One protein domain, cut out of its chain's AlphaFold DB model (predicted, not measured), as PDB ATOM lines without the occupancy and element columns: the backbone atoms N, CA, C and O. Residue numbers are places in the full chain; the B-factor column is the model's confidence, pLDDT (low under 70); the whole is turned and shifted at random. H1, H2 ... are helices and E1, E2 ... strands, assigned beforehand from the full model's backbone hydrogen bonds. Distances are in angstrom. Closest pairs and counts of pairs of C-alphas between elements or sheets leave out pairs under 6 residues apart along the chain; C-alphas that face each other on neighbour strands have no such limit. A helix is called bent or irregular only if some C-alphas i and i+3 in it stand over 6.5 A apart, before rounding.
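Overview. This is residues 74 to 167 of the 169 residues of the protein "Helix-turn-helix protein" of Clostridium algidicarnis DSM 15099 (UniProt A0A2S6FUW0). This is a long, narrow model: at one end H1, the arm H2a of the bent helix H2, and H3 lie side by side as an up-and-down bundle, each running against the one before it in the chain, and at the other end E1 and E2 make a tiny two-stranded sheet. The second arm, H2b, turns away from the bundle and reaches the sheet, and beyond the sheet residues 134 to 141 stick out as a loop. The printed part has 94 residues, with three named helices and two named strands in the order E1, H1, H2, E2, H3; the sheet E1, E2 is parallel and the class is mostly helix. The whole is loose, with a radius of gyration of the C-alphas of 17.3 A, and spans 56 by 27 by 17 A.

Arrangement. Look first at E1, residues 74 to 76, and E2, residues 143 to 146, which are parallel neighbours at 27 degrees; N 75 and O 144 are 2.9 A apart, and so are N 146 and O 75, within hydrogen-bond range. Next find H2, residues 101 to 126, one helix by its hydrogen bonds but bent: C-alphas 114 and 117 are 6.9 A apart. Its arms, H2a, residues 101 to 114, and H2b, residues 117 to 126, stand at a steep tilt of 48 degrees. The closest C-alphas of H2b and E1 are those of Ala 125 and Ala 75, 6.0 A apart. H1, residues 81 to 93, and H2a form a helical hairpin: they touch, Leu 87 to Ala 114 at 5.5 A between C-alphas, at a shallow tilt of 14 degrees, opposite ways, H2a with residues 110 to 114 alone. H3, residues 149 to 166, touches H2a with residues 158 to 166 alone; the closest C-alphas are those of Gln 162 and Phe 108, 5.9 A, at a shallow tilt of 18 degrees, opposite ways. H3 also touches H1, C-alphas of Cys 158 and Ile 91 at 6.2 A, the same way at 31 degrees, a shallow tilt. H2b and H3 are close but not clearly touching, with C-alphas of Ile 118 and Ala 151 7.8 A apart. E1, H1 and H2, and E2 make a strand-helix-strand unit, two parallel strands with helices between, and its crossover is right-handed. In H1, H2a, H2b and H3 every O i to N i+4 pair is within hydrogen-bond range.

Along the chain. Find C-alpha 74 at (88.615, 128.724, 68.624), where E1 begins; E2 is 10.1 A long. H1 is 18.2 A, H2a 19.9 A and H2b 14.3 A long. H3 runs 26.0 A, to C-alpha 166 at (122.900, 128.473, 54.692).

Size, cuts and confidence. The printed part has no cut, and its farthest C-alphas, Asp 100 and Pro 137, are 56.6 A apart. The link from H2 to E2, 16 residues, is long. Look for pLDDT under 70 at residues 96 to 99, 131 to 137 and 167.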
ATOM      1  N   GLU A  74      87.546 127.921  68.042       80.38
ATOM      2  CA  GLU A  74      88.615 128.724  68.624       80.38
ATOM      3  C   GLU A  74      89.786 127.827  69.026       80.38
ATOM      4  O   GLU A  74      89.659 126.959  69.890       80.38
ATOM      5  N   ALA A  75      90.939 128.049  68.403       79.25
ATOM      6  CA  ALA A  75      92.200 127.442  68.799       79.25
ATOM      7  C   ALA A  75      93.143 128.532  69.316       79.25
ATOM      8  O   ALA A  75      93.250 129.613  68.736       79.25
ATOM      9  N   SER A  76      93.851 128.251  70.403       79.44
ATOM     10  CA  SER A  76      94.925 129.105  70.899       79.44
ATOM     11  C   SER A  76      96.150 128.247  71.163       79.44
ATOM     12  O   SER A  76      96.032 127.150  71.708       79.44
ATOM     13  N   THR A  77      97.314 128.734  70.738       80.56
ATOM     14  CA  THR A  77      98.592 128.090  71.030       80.56
ATOM     15  C   THR A  77      99.157 128.607  72.341       80.56
ATOM     16  O   THR A  77      99.565 129.766  72.457       80.56
ATOM     17  N   GLU A  78      99.243 127.722  73.327       84.38
ATOM     18  CA  GLU A  78     100.061 127.959  74.510       84.38
ATOM     19  C   GLU A  78     101.431 127.316  74.309       84.38
ATOM     20  O   GLU A  78     101.553 126.116  74.073       84.38
ATOM     21  N   TYR A  79     102.476 128.136  74.399       85.94
ATOM     22  CA  TYR A  79     103.854 127.672  74.329       85.94
ATOM     23  C   TYR A  79     104.438 127.627  75.742       85.94
ATOM     24  O   TYR A  79     104.365 128.636  76.455       85.94
ATOM     25  N   PRO A  80     105.061 126.510  76.154       91.88
ATOM     26  CA  PRO A  80     105.813 126.465  77.400       91.88
ATOM     27  C   PRO A  80     106.892 127.555  77.419       91.88
ATOM     28  O   PRO A  80     107.640 127.711  76.453       91.88
ATOM     29  N   LYS A  81     106.996 128.306  78.523       90.25
ATOM     30  CA  LYS A  81     107.976 129.404  78.645       90.25
ATOM     31  C   LYS A  81     109.404 128.918  78.414       90.25
ATOM     32  O   LYS A  81     110.109 129.510  77.610       90.25
ATOM     33  N   GLU A  82     109.765 127.788  79.023       91.50
ATOM     34  CA  GLU A  82     111.087 127.167  78.886       91.50
ATOM     35  C   GLU A  82     111.448 126.867  77.426       91.50
ATOM     36  O   GLU A  82     112.594 127.030  77.024       91.50
ATOM     37  N   MET A  83     110.462 126.492  76.606       90.75
ATOM     38  CA  MET A  83     110.662 126.222  75.182       90.75
ATOM     39  C   MET A  83     110.996 127.505  74.411       90.75
ATOM     40  O   MET A  83     111.924 127.520  73.603       90.75
ATOM     41  N   LEU A  84     110.269 128.595  74.680       91.69
ATOM     42  CA  LEU A  84     110.539 129.897  74.063       91.69
ATOM     43  C   LEU A  84     111.863 130.497  74.549       91.69
ATOM     44  O   LEU A  84     112.580 131.114  73.764       91.69
ATOM     45  N   ASP A  85     112.184 130.314  75.828       93.38
ATOM     46  CA  ASP A  85     113.432 130.785  76.425       93.38
ATOM     47  C   ASP A  85     114.632 130.008  75.857       93.38
ATOM     48  O   ASP A  85     115.641 130.617  75.508       93.38
ATOM     49  N   ASN A  86     114.498 128.690  75.662       93.12
ATOM     50  CA  ASN A  86     115.507 127.873  74.990       93.12
ATOM     51  C   ASN A  86     115.725 128.316  73.537       93.12
ATOM     52  O   ASN A  86     116.867 128.498  73.127       93.12
ATOM     53  N   LEU A  87     114.655 128.549  72.765       92.19
ATOM     54  CA  LEU A  87     114.793 129.031  71.387       92.19
ATOM     55  C   LEU A  87     115.487 130.400  71.339       92.19
ATOM     56  O   LEU A  87     116.391 130.596  70.534       92.19
ATOM     57  N   GLN A  88     115.092 131.333  72.209       94.25
ATOM     58  CA  GLN A  88     115.732 132.648  72.298       94.25
ATOM     59  C   GLN A  88     117.225 132.514  72.627       94.25
ATOM     60  O   GLN A  88     118.046 133.135  71.960       94.25
ATOM     61  N   LYS A  89     117.584 131.649  73.582       93.44
ATOM     62  CA  LYS A  89     118.979 131.384  73.941       93.44
ATOM     63  C   LYS A  89     119.792 130.852  72.756       93.44
ATOM     64  O   LYS A  89     120.858 131.385  72.479       93.44
ATOM     65  N   VAL A  90     119.281 129.853  72.033       91.94
ATOM     66  CA  VAL A  90     119.977 129.283  70.861       91.94
ATOM     67  C   VAL A  90     120.129 130.327  69.748       91.94
ATOM     68  O   VAL A  90     121.180 130.411  69.118       91.94
ATOM     69  N   ILE A  91     119.112 131.168  69.530       91.00
ATOM     70  CA  ILE A  91     119.195 132.302  68.598       91.00
ATOM     71  C   ILE A  91     120.310 133.267  69.019       91.00
ATOM     72  O   ILE A  91     121.067 133.711  68.158       91.00
ATOM     73  N   ASP A  92     120.420 133.598  70.304       90.12
ATOM     74  CA  ASP A  92     121.411 134.557  70.804       90.12
ATOM     75  C   ASP A  92     122.841 133.992  70.784       90.12
ATOM     76  O   ASP A  92     123.782 134.726  70.487       90.12
ATOM     77  N   GLU A  93     123.006 132.691  71.045       88.25
ATOM     78  CA  GLU A  93     124.299 131.990  71.015       88.25
ATOM     79  C   GLU A  93     124.805 131.715  69.589       88.25
ATOM     80  O   GLU A  93     126.009 131.559  69.387       88.25
ATOM     81  N   CYS A  94     123.913 131.699  68.595       82.44
ATOM     82  CA  CYS A  94     124.274 131.481  67.197       82.44
ATOM     83  C   CYS A  94     125.152 132.629  66.664       82.44
ATOM     84  O   CYS A  94     124.670 133.743  66.410       82.44
ATOM     85  N   THR A  95     126.432 132.330  66.434       74.00
ATOM     86  CA  THR A  95     127.413 133.237  65.826       74.00
ATOM     87  C   THR A  95     127.162 133.413  64.327       74.00
ATOM     88  O   THR A  95     126.729 132.484  63.650       74.00
ATOM     89  N   THR A  96     127.426 134.611  63.801       66.38
ATOM     90  CA  THR A  96     127.280 134.935  62.371       66.38
ATOM     91  C   THR A  96     128.315 134.218  61.500       66.38
ATOM     92  O   THR A  96     129.394 133.891  61.992       66.38
ATOM     93  N   TYR A  97     127.974 134.047  60.214       65.00
ATOM     94  CA  TYR A  97     128.757 133.424  59.134       65.00
ATOM     95  C   TYR A  97     130.277 133.483  59.351       65.00
ATOM     96  O   TYR A  97     130.872 134.564  59.386       65.00
ATOM     97  N   SER A  98     130.883 132.307  59.502       67.06
ATOM     98  CA  SER A  98     132.317 132.146  59.774       67.06
ATOM     99  C   SER A  98     133.089 131.651  58.549       67.06
ATOM    100  O   SER A  98     134.316 131.739  58.524       67.06
ATOM    101  N   GLY A  99     132.381 131.161  57.524       67.50
ATOM    102  CA  GLY A  99     132.952 130.525  56.339       67.50
ATOM    103  C   GLY A  99     133.377 129.070  56.567       67.50
ATOM    104  O   GLY A  99     133.827 128.425  55.621       67.50
ATOM    105  N   ASP A 100     133.236 128.548  57.790       78.69
ATOM    106  CA  ASP A 100     133.445 127.139  58.120       78.69
ATOM    107  C   ASP A 100     132.116 126.371  58.090       78.69
ATOM    108  O   ASP A 100     131.288 126.474  59.000       78.69
ATOM    109  N   TYR A 101     131.935 125.572  57.038       79.12
ATOM    110  CA  TYR A 101     130.714 124.807  56.793       79.12
ATOM    111  C   TYR A 101     130.357 123.855  57.943       79.12
ATOM    112  O   TYR A 101     129.182 123.709  58.274       79.12
ATOM    113  N   GLU A 102     131.347 123.194  58.553       79.50
ATOM    114  CA  GLU A 102     131.080 122.218  59.616       79.50
ATOM    115  C   GLU A 102     130.526 122.909  60.868       79.50
ATOM    116  O   GLU A 102     129.509 122.474  61.414       79.50
ATOM    117  N   SER A 103     131.123 124.032  61.275       78.88
ATOM    118  CA  SER A 103     130.596 124.849  62.374       78.88
ATOM    119  C   SER A 103     129.208 125.418  62.055       78.88
ATOM    120  O   SER A 103     128.304 125.347  62.888       78.88
ATOM    121  N   GLU A 104     128.989 125.916  60.835       81.31
ATOM    122  CA  GLU A 104     127.699 126.481  60.403       81.31
ATOM    123  C   GLU A 104     126.580 125.434  60.369       81.31
ATOM    124  O   GLU A 104     125.459 125.694  60.812       81.31
ATOM    125  N   LYS A 105     126.889 124.217  59.917       83.94
ATOM    126  CA  LYS A 105     125.955 123.088  59.915       83.94
ATOM    127  C   LYS A 105     125.549 122.679  61.330       83.94
ATOM    128  O   LYS A 105     124.382 122.359  61.561       83.94
ATOM    129  N   VAL A 106     126.488 122.691  62.275       85.94
ATOM    130  CA  VAL A 106     126.208 122.383  63.685       85.94
ATOM    131  C   VAL A 106     125.271 123.427  64.295       85.94
ATOM    132  O   VAL A 106     124.294 123.055  64.947       85.94
ATOM    133  N   GLU A 107     125.514 124.717  64.058       86.31
ATOM    134  CA  GLU A 107     124.631 125.797  64.528       86.31
ATOM    135  C   GLU A 107     123.242 125.737  63.877       86.31
ATOM    136  O   GLU A 107     122.221 125.882  64.556       86.31
ATOM    137  N   PHE A 108     123.179 125.427  62.579       88.50
ATOM    138  CA  PHE A 108     121.914 125.227  61.875       88.50
ATOM    139  C   PHE A 108     121.085 124.095  62.495       88.50
ATOM    140  O   PHE A 108     119.882 124.266  62.716       88.50
ATOM    141  N   GLU A 109     121.705 122.951  62.805       89.31
ATOM    142  CA  GLU A 109     120.986 121.818  63.397       89.31
ATOM    143  C   GLU A 109     120.502 122.143  64.817       89.31
ATOM    144  O   GLU A 109     119.378 121.792  65.170       89.31
ATOM    145  N   LYS A 110     121.276 122.899  65.610       90.75
ATOM    146  CA  LYS A 110     120.826 123.389  66.927       90.75
ATOM    147  C   LYS A 110     119.580 124.267  66.810       90.75
ATOM    148  O   LYS A 110     118.610 124.050  67.537       90.75
ATOM    149  N   LEU A 111     119.588 125.233  65.886       91.44
ATOM    150  CA  LEU A 111     118.427 126.086  65.609       91.44
ATOM    151  C   LEU A 111     117.224 125.247  65.168       91.44
ATOM    152  O   LEU A 111     116.108 125.452  65.646       91.44
ATOM    153  N   ARG A 112     117.452 124.267  64.289       92.38
ATOM    154  CA  ARG A 112     116.409 123.384  63.762       92.38
ATOM    155  C   ARG A 112     115.760 122.545  64.855       92.38
ATOM    156  O   ARG A 112     114.533 122.500  64.932       92.38
ATOM    157  N   GLU A 113     116.561 121.923  65.712       93.94
ATOM    158  CA  GLU A 113     116.061 121.091  66.807       93.94
ATOM    159  C   GLU A 113     115.344 121.924  67.877       93.94
ATOM    160  O   GLU A 113     114.298 121.506  68.375       93.94
ATOM    161  N   ALA A 114     115.815 123.142  68.170       92.38
ATOM    162  CA  ALA A 114     115.119 124.061  69.075       92.38
ATOM    163  C   ALA A 114     113.780 124.569  68.501       92.38
ATOM    164  O   ALA A 114     112.821 124.776  69.249       92.38
ATOM    165  N   LEU A 115     113.693 124.752  67.180       94.00
ATOM    166  CA  LEU A 115     112.503 125.260  66.493       94.00
ATOM    167  C   LEU A 115     111.425 124.183  66.274       94.00
ATOM    168  O   LEU A 115     110.229 124.478  66.309       94.00
ATOM    169  N   LYS A 116     111.828 122.928  66.069       94.19
ATOM    170  CA  LYS A 116     110.947 121.788  65.770       94.19
ATOM    171  C   LYS A 116     109.732 121.636  66.703       94.19
ATOM    172  O   LYS A 116     108.619 121.579  66.177       94.19
ATOM    173  N   PRO A 117     109.867 121.602  68.046       93.06
ATOM    174  CA  PRO A 117     108.707 121.444  68.928       93.06
ATOM    175  C   PRO A 117     107.750 122.647  68.871       93.06
ATOM    176  O   PRO A 117     106.536 122.482  68.973       93.06
ATOM    177  N   ILE A 118     108.274 123.855  68.639       92.38
ATOM    178  CA  ILE A 118     107.469 125.076  68.498       92.38
ATOM    179  C   ILE A 118     106.642 125.018  67.209       92.38
ATOM    180  O   ILE A 118     105.452 125.345  67.217       92.38
ATOM    181  N   LEU A 119     107.244 124.564  66.106       92.31
ATOM    182  CA  LEU A 119     106.537 124.372  64.839       92.31
ATOM    183  C   LEU A 119     105.489 123.269  64.922       92.31
ATOM    184  O   LEU A 119     104.424 123.417  64.331       92.31
ATOM    185  N   GLN A 120     105.754 122.197  65.667       90.88
ATOM    186  CA  GLN A 120     104.773 121.139  65.878       90.88
ATOM    187  C   GLN A 120     103.509 121.685  66.560       90.88
ATOM    188  O   GLN A 120     102.421 121.546  66.007       90.88
ATOM    189  N   LEU A 121     103.655 122.396  67.683       88.94
ATOM    190  CA  LEU A 121     102.526 123.027  68.384       88.94
ATOM    191  C   LEU A 121     101.776 124.028  67.497       88.94
ATOM    192  O   LEU A 121     100.546 124.105  67.514       88.94
ATOM    193  N   ARG A 122     102.519 124.800  66.698       89.94
ATOM    194  CA  ARG A 122     101.936 125.736  65.733       89.94
ATOM    195  C   ARG A 122     101.110 125.007  64.675       89.94
ATOM    196  O   ARG A 122      99.999 125.434  64.383       89.94
ATOM    197  N   ASN A 123     101.645 123.928  64.109       89.31
ATOM    198  CA  ASN A 123     100.969 123.140  63.087       89.31
ATOM    199  C   ASN A 123      99.711 122.482  63.649       89.31
ATOM    200  O   ASN A 123      98.665 122.614  63.034       89.31
ATOM    201  N   GLU A 124      99.777 121.878  64.836       87.31
ATOM    202  CA  GLU A 124      98.618 121.276  65.512       87.31
ATOM    203  C   GLU A 124      97.489 122.293  65.739       87.31
ATOM    204  O   GLU A 124      96.317 122.012  65.501       87.31
ATOM    205  N   ALA A 125      97.821 123.519  66.145       84.75
ATOM    206  CA  ALA A 125      96.809 124.550  66.331       84.75
ATOM    207  C   ALA A 125      96.274 125.144  65.027       84.75
ATOM    208  O   ALA A 125      95.134 125.614  65.002       84.75
ATOM    209  N   LEU A 126      97.058 125.137  63.948       85.69
ATOM    210  CA  LEU A 126      96.587 125.526  62.620       85.69
ATOM    211  C   LEU A 126      95.768 124.411  61.963       85.69
ATOM    212  O   LEU A 126      94.818 124.727  61.247       85.69
ATOM    213  N   ASP A 127      96.040 123.151  62.300       85.81
ATOM    214  CA  ASP A 127      95.475 121.966  61.660       85.81
ATOM    215  C   ASP A 127      93.948 121.957  61.665       85.81
ATOM    216  O   ASP A 127      93.294 122.182  62.689       85.81
ATOM    217  N   PHE A 128      93.362 121.775  60.492       77.69
ATOM    218  CA  PHE A 128      91.928 121.915  60.325       77.69
ATOM    219  C   PHE A 128      91.254 120.554  60.523       77.69
ATOM    220  O   PHE A 128      91.661 119.593  59.878       77.69
ATOM    221  N   PRO A 129      90.232 120.447  61.389       71.88
ATOM    222  CA  PRO A 129      89.549 119.176  61.589       71.88
ATOM    223  C   PRO A 129      88.833 118.736  60.310       71.88
ATOM    224  O   PRO A 129      88.383 119.573  59.525       71.88
ATOM    225  N   ASP A 130      88.680 117.424  60.138       70.12
ATOM    226  CA  ASP A 130      87.959 116.829  59.011       70.12
ATOM    227  C   ASP A 130      86.480 117.255  59.017       70.12
ATOM    228  O   ASP A 130      85.621 116.624  59.635       70.12
ATOM    229  N   ILE A 131      86.180 118.360  58.330       67.25
ATOM    230  CA  ILE A 131      84.834 118.914  58.172       67.25
ATOM    231  C   ILE A 131      84.438 118.849  56.699       67.25
ATOM    232  O   ILE A 131      85.195 119.228  55.805       67.25
ATOM    233  N   ASN A 132      83.206 118.411  56.442       69.31
ATOM    234  CA  ASN A 132      82.636 118.436  55.104       69.31
ATOM    235  C   ASN A 132      82.240 119.871  54.715       69.31
ATOM    236  O   ASN A 132      81.170 120.351  55.081       69.31
ATOM    237  N   ILE A 133      83.108 120.539  53.953       65.62
ATOM    238  CA  ILE A 133      82.961 121.948  53.544       65.62
ATOM    239  C   ILE A 133      81.670 122.192  52.747       65.62
ATOM    240  O   ILE A 133      81.081 123.263  52.849       65.62
ATOM    241  N   ASN A 134      81.192 121.200  51.990       69.31
ATOM    242  CA  ASN A 134      79.997 121.344  51.148       69.31
ATOM    243  C   ASN A 134      78.697 121.459  51.955       69.31
ATOM    244  O   ASN A 134      77.669 121.827  51.395       69.31
ATOM    245  N   MET A 135      78.742 121.110  53.240       60.38
ATOM    246  CA  MET A 135      77.608 121.188  54.161       60.38
ATOM    247  C   MET A 135      77.650 122.464  55.011       60.38
ATOM    248  O   MET A 135      76.792 122.644  55.865       60.38
ATOM    249  N   LEU A 136      78.646 123.338  54.810       64.12
ATOM    250  CA  LEU A 136      78.771 124.581  55.561       64.12
ATOM    251  C   LEU A 136      78.083 125.747  54.832       64.12
ATOM    252  O   LEU A 136      78.205 125.866  53.608       64.12
ATOM    253  N   PRO A 137      77.419 126.657  55.568       63.50
ATOM    254  CA  PRO A 137      76.920 127.896  54.998       63.50
ATOM    255  C   PRO A 137      78.053 128.709  54.365       63.50
ATOM    256  O   PRO A 137      79.195 128.719  54.832       63.50
ATOM    257  N   THR A 138      77.741 129.430  53.294       70.50
ATOM    258  CA  THR A 138      78.721 130.299  52.643       70.50
ATOM    259  C   THR A 138      79.038 131.514  53.516       70.50
ATOM    260  O   THR A 138      78.200 132.005  54.271       70.50
ATOM    261  N   ASN A 139      80.269 132.025  53.395       77.25
ATOM    262  CA  ASN A 139      80.736 133.236  54.081       77.25
ATOM    263  C   ASN A 139      80.784 133.152  55.626       77.25
ATOM    264  O   ASN A 139      80.619 134.163  56.310       77.25
ATOM    265  N   ILE A 140      81.040 131.966  56.187       77.00
ATOM    266  CA  ILE A 140      81.265 131.791  57.629       77.00
ATOM    267  C   ILE A 140      82.752 131.653  57.967       77.00
ATOM    268  O   ILE A 140      83.550 131.135  57.187       77.00
ATOM    269  N   THR A 141      83.132 132.077  59.174       80.12
ATOM    270  CA  THR A 141      84.444 131.733  59.737       80.12
ATOM    271  C   THR A 141      84.344 130.379  60.425       80.12
ATOM    272  O   THR A 141      83.672 130.256  61.444       80.12
ATOM    273  N   VAL A 142      85.040 129.375  59.893       76.31
ATOM    274  CA  VAL A 142      84.991 128.004  60.431       76.31
ATOM    275  C   VAL A 142      85.971 127.810  61.590       76.31
ATOM    276  O   VAL A 142      85.694 127.091  62.544       76.31
ATOM    277  N   LYS A 143      87.116 128.494  61.565       82.31
ATOM    278  CA  LYS A 143      88.136 128.392  62.611       82.31
ATOM    279  C   LYS A 143      88.809 129.738  62.833       82.31
ATOM    280  O   LYS A 143      89.112 130.448  61.876       82.31
ATOM    281  N   ARG A 144      89.054 130.081  64.093       86.06
ATOM    282  CA  ARG A 144      89.829 131.249  64.506       86.06
ATOM    283  C   ARG A 144      91.004 130.776  65.348       86.06
ATOM    284  O   ARG A 144      90.812 130.069  66.332       86.06
ATOM    285  N   VAL A 145      92.211 131.163  64.950       86.75
ATOM    286  CA  VAL A 145      93.443 130.787  65.650       86.75
ATOM    287  C   VAL A 145      94.084 132.033  66.242       86.75
ATOM    288  O   VAL A 145      94.390 132.978  65.518       86.75
ATOM    289  N   TYR A 146      94.285 132.035  67.556       87.12
ATOM    290  CA  TYR A 146      94.978 133.102  68.269       87.12
ATOM    291  C   TYR A 146      96.444 132.709  68.454       87.12
ATOM    292  O   TYR A 146      96.756 131.790  69.215       87.12
ATOM    293  N   LEU A 147      97.333 133.401  67.741       85.69
ATOM    294  CA  LEU A 147      98.771 133.142  67.767       85.69
ATOM    295  C   LEU A 147      99.462 133.921  68.888       85.69
ATOM    296  O   LEU A 147      99.157 135.088  69.150       85.69
ATOM    297  N   ASN A 148     100.457 133.295  69.510       89.50
ATOM    298  CA  ASN A 148     101.325 133.961  70.467       89.50
ATOM    299  C   ASN A 148     102.354 134.843  69.737       89.50
ATOM    300  O   ASN A 148     103.259 134.339  69.073       89.50
ATOM    301  N   MET A 149     102.253 136.164  69.906       89.88
ATOM    302  CA  MET A 149     103.146 137.124  69.241       89.88
ATOM    303  C   MET A 149     104.634 136.895  69.539       89.88
ATOM    304  O   MET A 149     105.467 137.068  68.652       89.88
ATOM    305  N   ARG A 150     104.984 136.510  70.776       92.12
ATOM    306  CA  ARG A 150     106.378 136.238  71.156       92.12
ATOM    307  C   ARG A 150     106.898 135.010  70.415       92.12
ATOM    308  O   ARG A 150     108.006 135.056  69.892       92.12
ATOM    309  N   ALA A 151     106.101 133.946  70.351       91.69
ATOM    310  CA  ALA A 151     106.472 132.732  69.632       91.69
ATOM    311  C   ALA A 151     106.669 133.005  68.134       91.69
ATOM    312  O   ALA A 151     107.724 132.682  67.602       91.69
ATOM    313  N   GLU A 152     105.725 133.684  67.473       93.12
ATOM    314  CA  GLU A 152     105.841 134.011  66.040       93.12
ATOM    315  C   GLU A 152     107.065 134.895  65.741       93.12
ATOM    316  O   GLU A 152     107.765 134.680  64.750       93.12
ATOM    317  N   ALA A 153     107.387 135.848  66.624       93.44
ATOM    318  CA  ALA A 153     108.589 136.666  66.487       93.44
ATOM    319  C   ALA A 153     109.883 135.837  66.597       93.44
ATOM    320  O   ALA A 153     110.826 136.074  65.842       93.44
ATOM    321  N   LEU A 154     109.935 134.868  67.516       93.56
ATOM    322  CA  LEU A 154     111.085 133.973  67.678       93.56
ATOM    323  C   LEU A 154     111.229 133.003  66.505       93.56
ATOM    324  O   LEU A 154     112.340 132.818  66.017       93.56
ATOM    325  N   ILE A 155     110.119 132.432  66.024       93.62
ATOM    326  CA  ILE A 155     110.097 131.569  64.835       93.62
ATOM    327  C   ILE A 155     110.693 132.325  63.650       93.62
ATOM    328  O   ILE A 155     111.615 131.824  63.011       93.62
ATOM    329  N   LYS A 156     110.223 133.554  63.398       94.50
ATOM    330  CA  LYS A 156     110.747 134.388  62.314       94.50
ATOM    331  C   LYS A 156     112.254 134.623  62.453       94.50
ATOM    332  O   LYS A 156     112.992 134.340  61.520       94.50
ATOM    333  N   LYS A 157     112.717 135.068  63.627       93.69
ATOM    334  CA  LYS A 157     114.151 135.300  63.883       93.69
ATOM    335  C   LYS A 157     114.997 134.041  63.678       93.69
ATOM    336  O   LYS A 157     116.097 134.129  63.142       93.69
ATOM    337  N   CYS A 158     114.498 132.883  64.111       92.19
ATOM    338  CA  CYS A 158     115.184 131.608  63.927       92.19
ATOM    339  C   CYS A 158     115.322 131.253  62.443       92.19
ATOM    340  O   CYS A 158     116.401 130.853  62.015       92.19
ATOM    341  N   LEU A 159     114.247 131.414  61.664       91.94
ATOM    342  CA  LEU A 159     114.253 131.154  60.224       91.94
ATOM    343  C   LEU A 159     115.196 132.110  59.484       91.94
ATOM    344  O   LEU A 159     115.972 131.661  58.648       91.94
ATOM    345  N   ASP A 160     115.177 133.399  59.832       90.81
ATOM    346  CA  ASP A 160     116.080 134.398  59.250       90.81
ATOM    347  C   ASP A 160     117.554 134.008  59.504       90.81
ATOM    348  O   ASP A 160     118.349 133.957  58.566       90.81
ATOM    349  N   LYS A 161     117.904 133.595  60.733       88.56
ATOM    350  CA  LYS A 161     119.253 133.089  61.055       88.56
ATOM    351  C   LYS A 161     119.621 131.809  60.307       88.56
ATOM    352  O   LYS A 161     120.752 131.661  59.853       88.56
ATOM    353  N   GLN A 162     118.685 130.874  60.166       88.75
ATOM    354  CA  GLN A 162     118.910 129.654  59.390       88.75
ATOM    355  C   GLN A 162     119.225 129.962  57.920       88.75
ATOM    356  O   GLN A 162     120.083 129.306  57.330       88.75
ATOM    357  N   ILE A 163     118.563 130.969  57.341       87.75
ATOM    358  CA  ILE A 163     118.829 131.446  55.978       87.75
ATOM    359  C   ILE A 163     120.220 132.087  55.889       87.75
ATOM    360  O   ILE A 163     120.957 131.792  54.949       87.75
ATOM    361  N   GLU A 164     120.599 132.915  56.867       85.56
ATOM    362  CA  GLU A 164     121.929 133.539  56.931       85.56
ATOM    363  C   GLU A 164     123.060 132.499  56.975       85.56
ATOM    364  O   GLU A 164     124.044 132.638  56.250       85.56
ATOM    365  N   LEU A 165     122.908 131.438  57.775       82.12
ATOM    366  CA  LEU A 165     123.898 130.358  57.884       82.12
ATOM    367  C   LEU A 165     124.020 129.528  56.603       82.12
ATOM    368  O   LEU A 165     125.102 129.064  56.266       82.12
ATOM    369  N   MET A 166     122.915 129.320  55.888       74.81
ATOM    370  CA  MET A 166     122.900 128.473  54.692       74.81
ATOM    371  C   MET A 166     123.390 129.188  53.432       74.81
ATOM    372  O   MET A 166     123.587 128.512  52.426       74.81
ATOM    373  N   ASN A 167     123.568 130.518  53.476       67.00
ATOM    374  CA  ASN A 167     124.134 131.365  52.421       67.00
ATOM    375  C   ASN A 167     123.825 130.866  50.990       67.00
ATOM    376  O   ASN A 167     124.716 130.676  50.164       67.00
TER     377      ASN A 167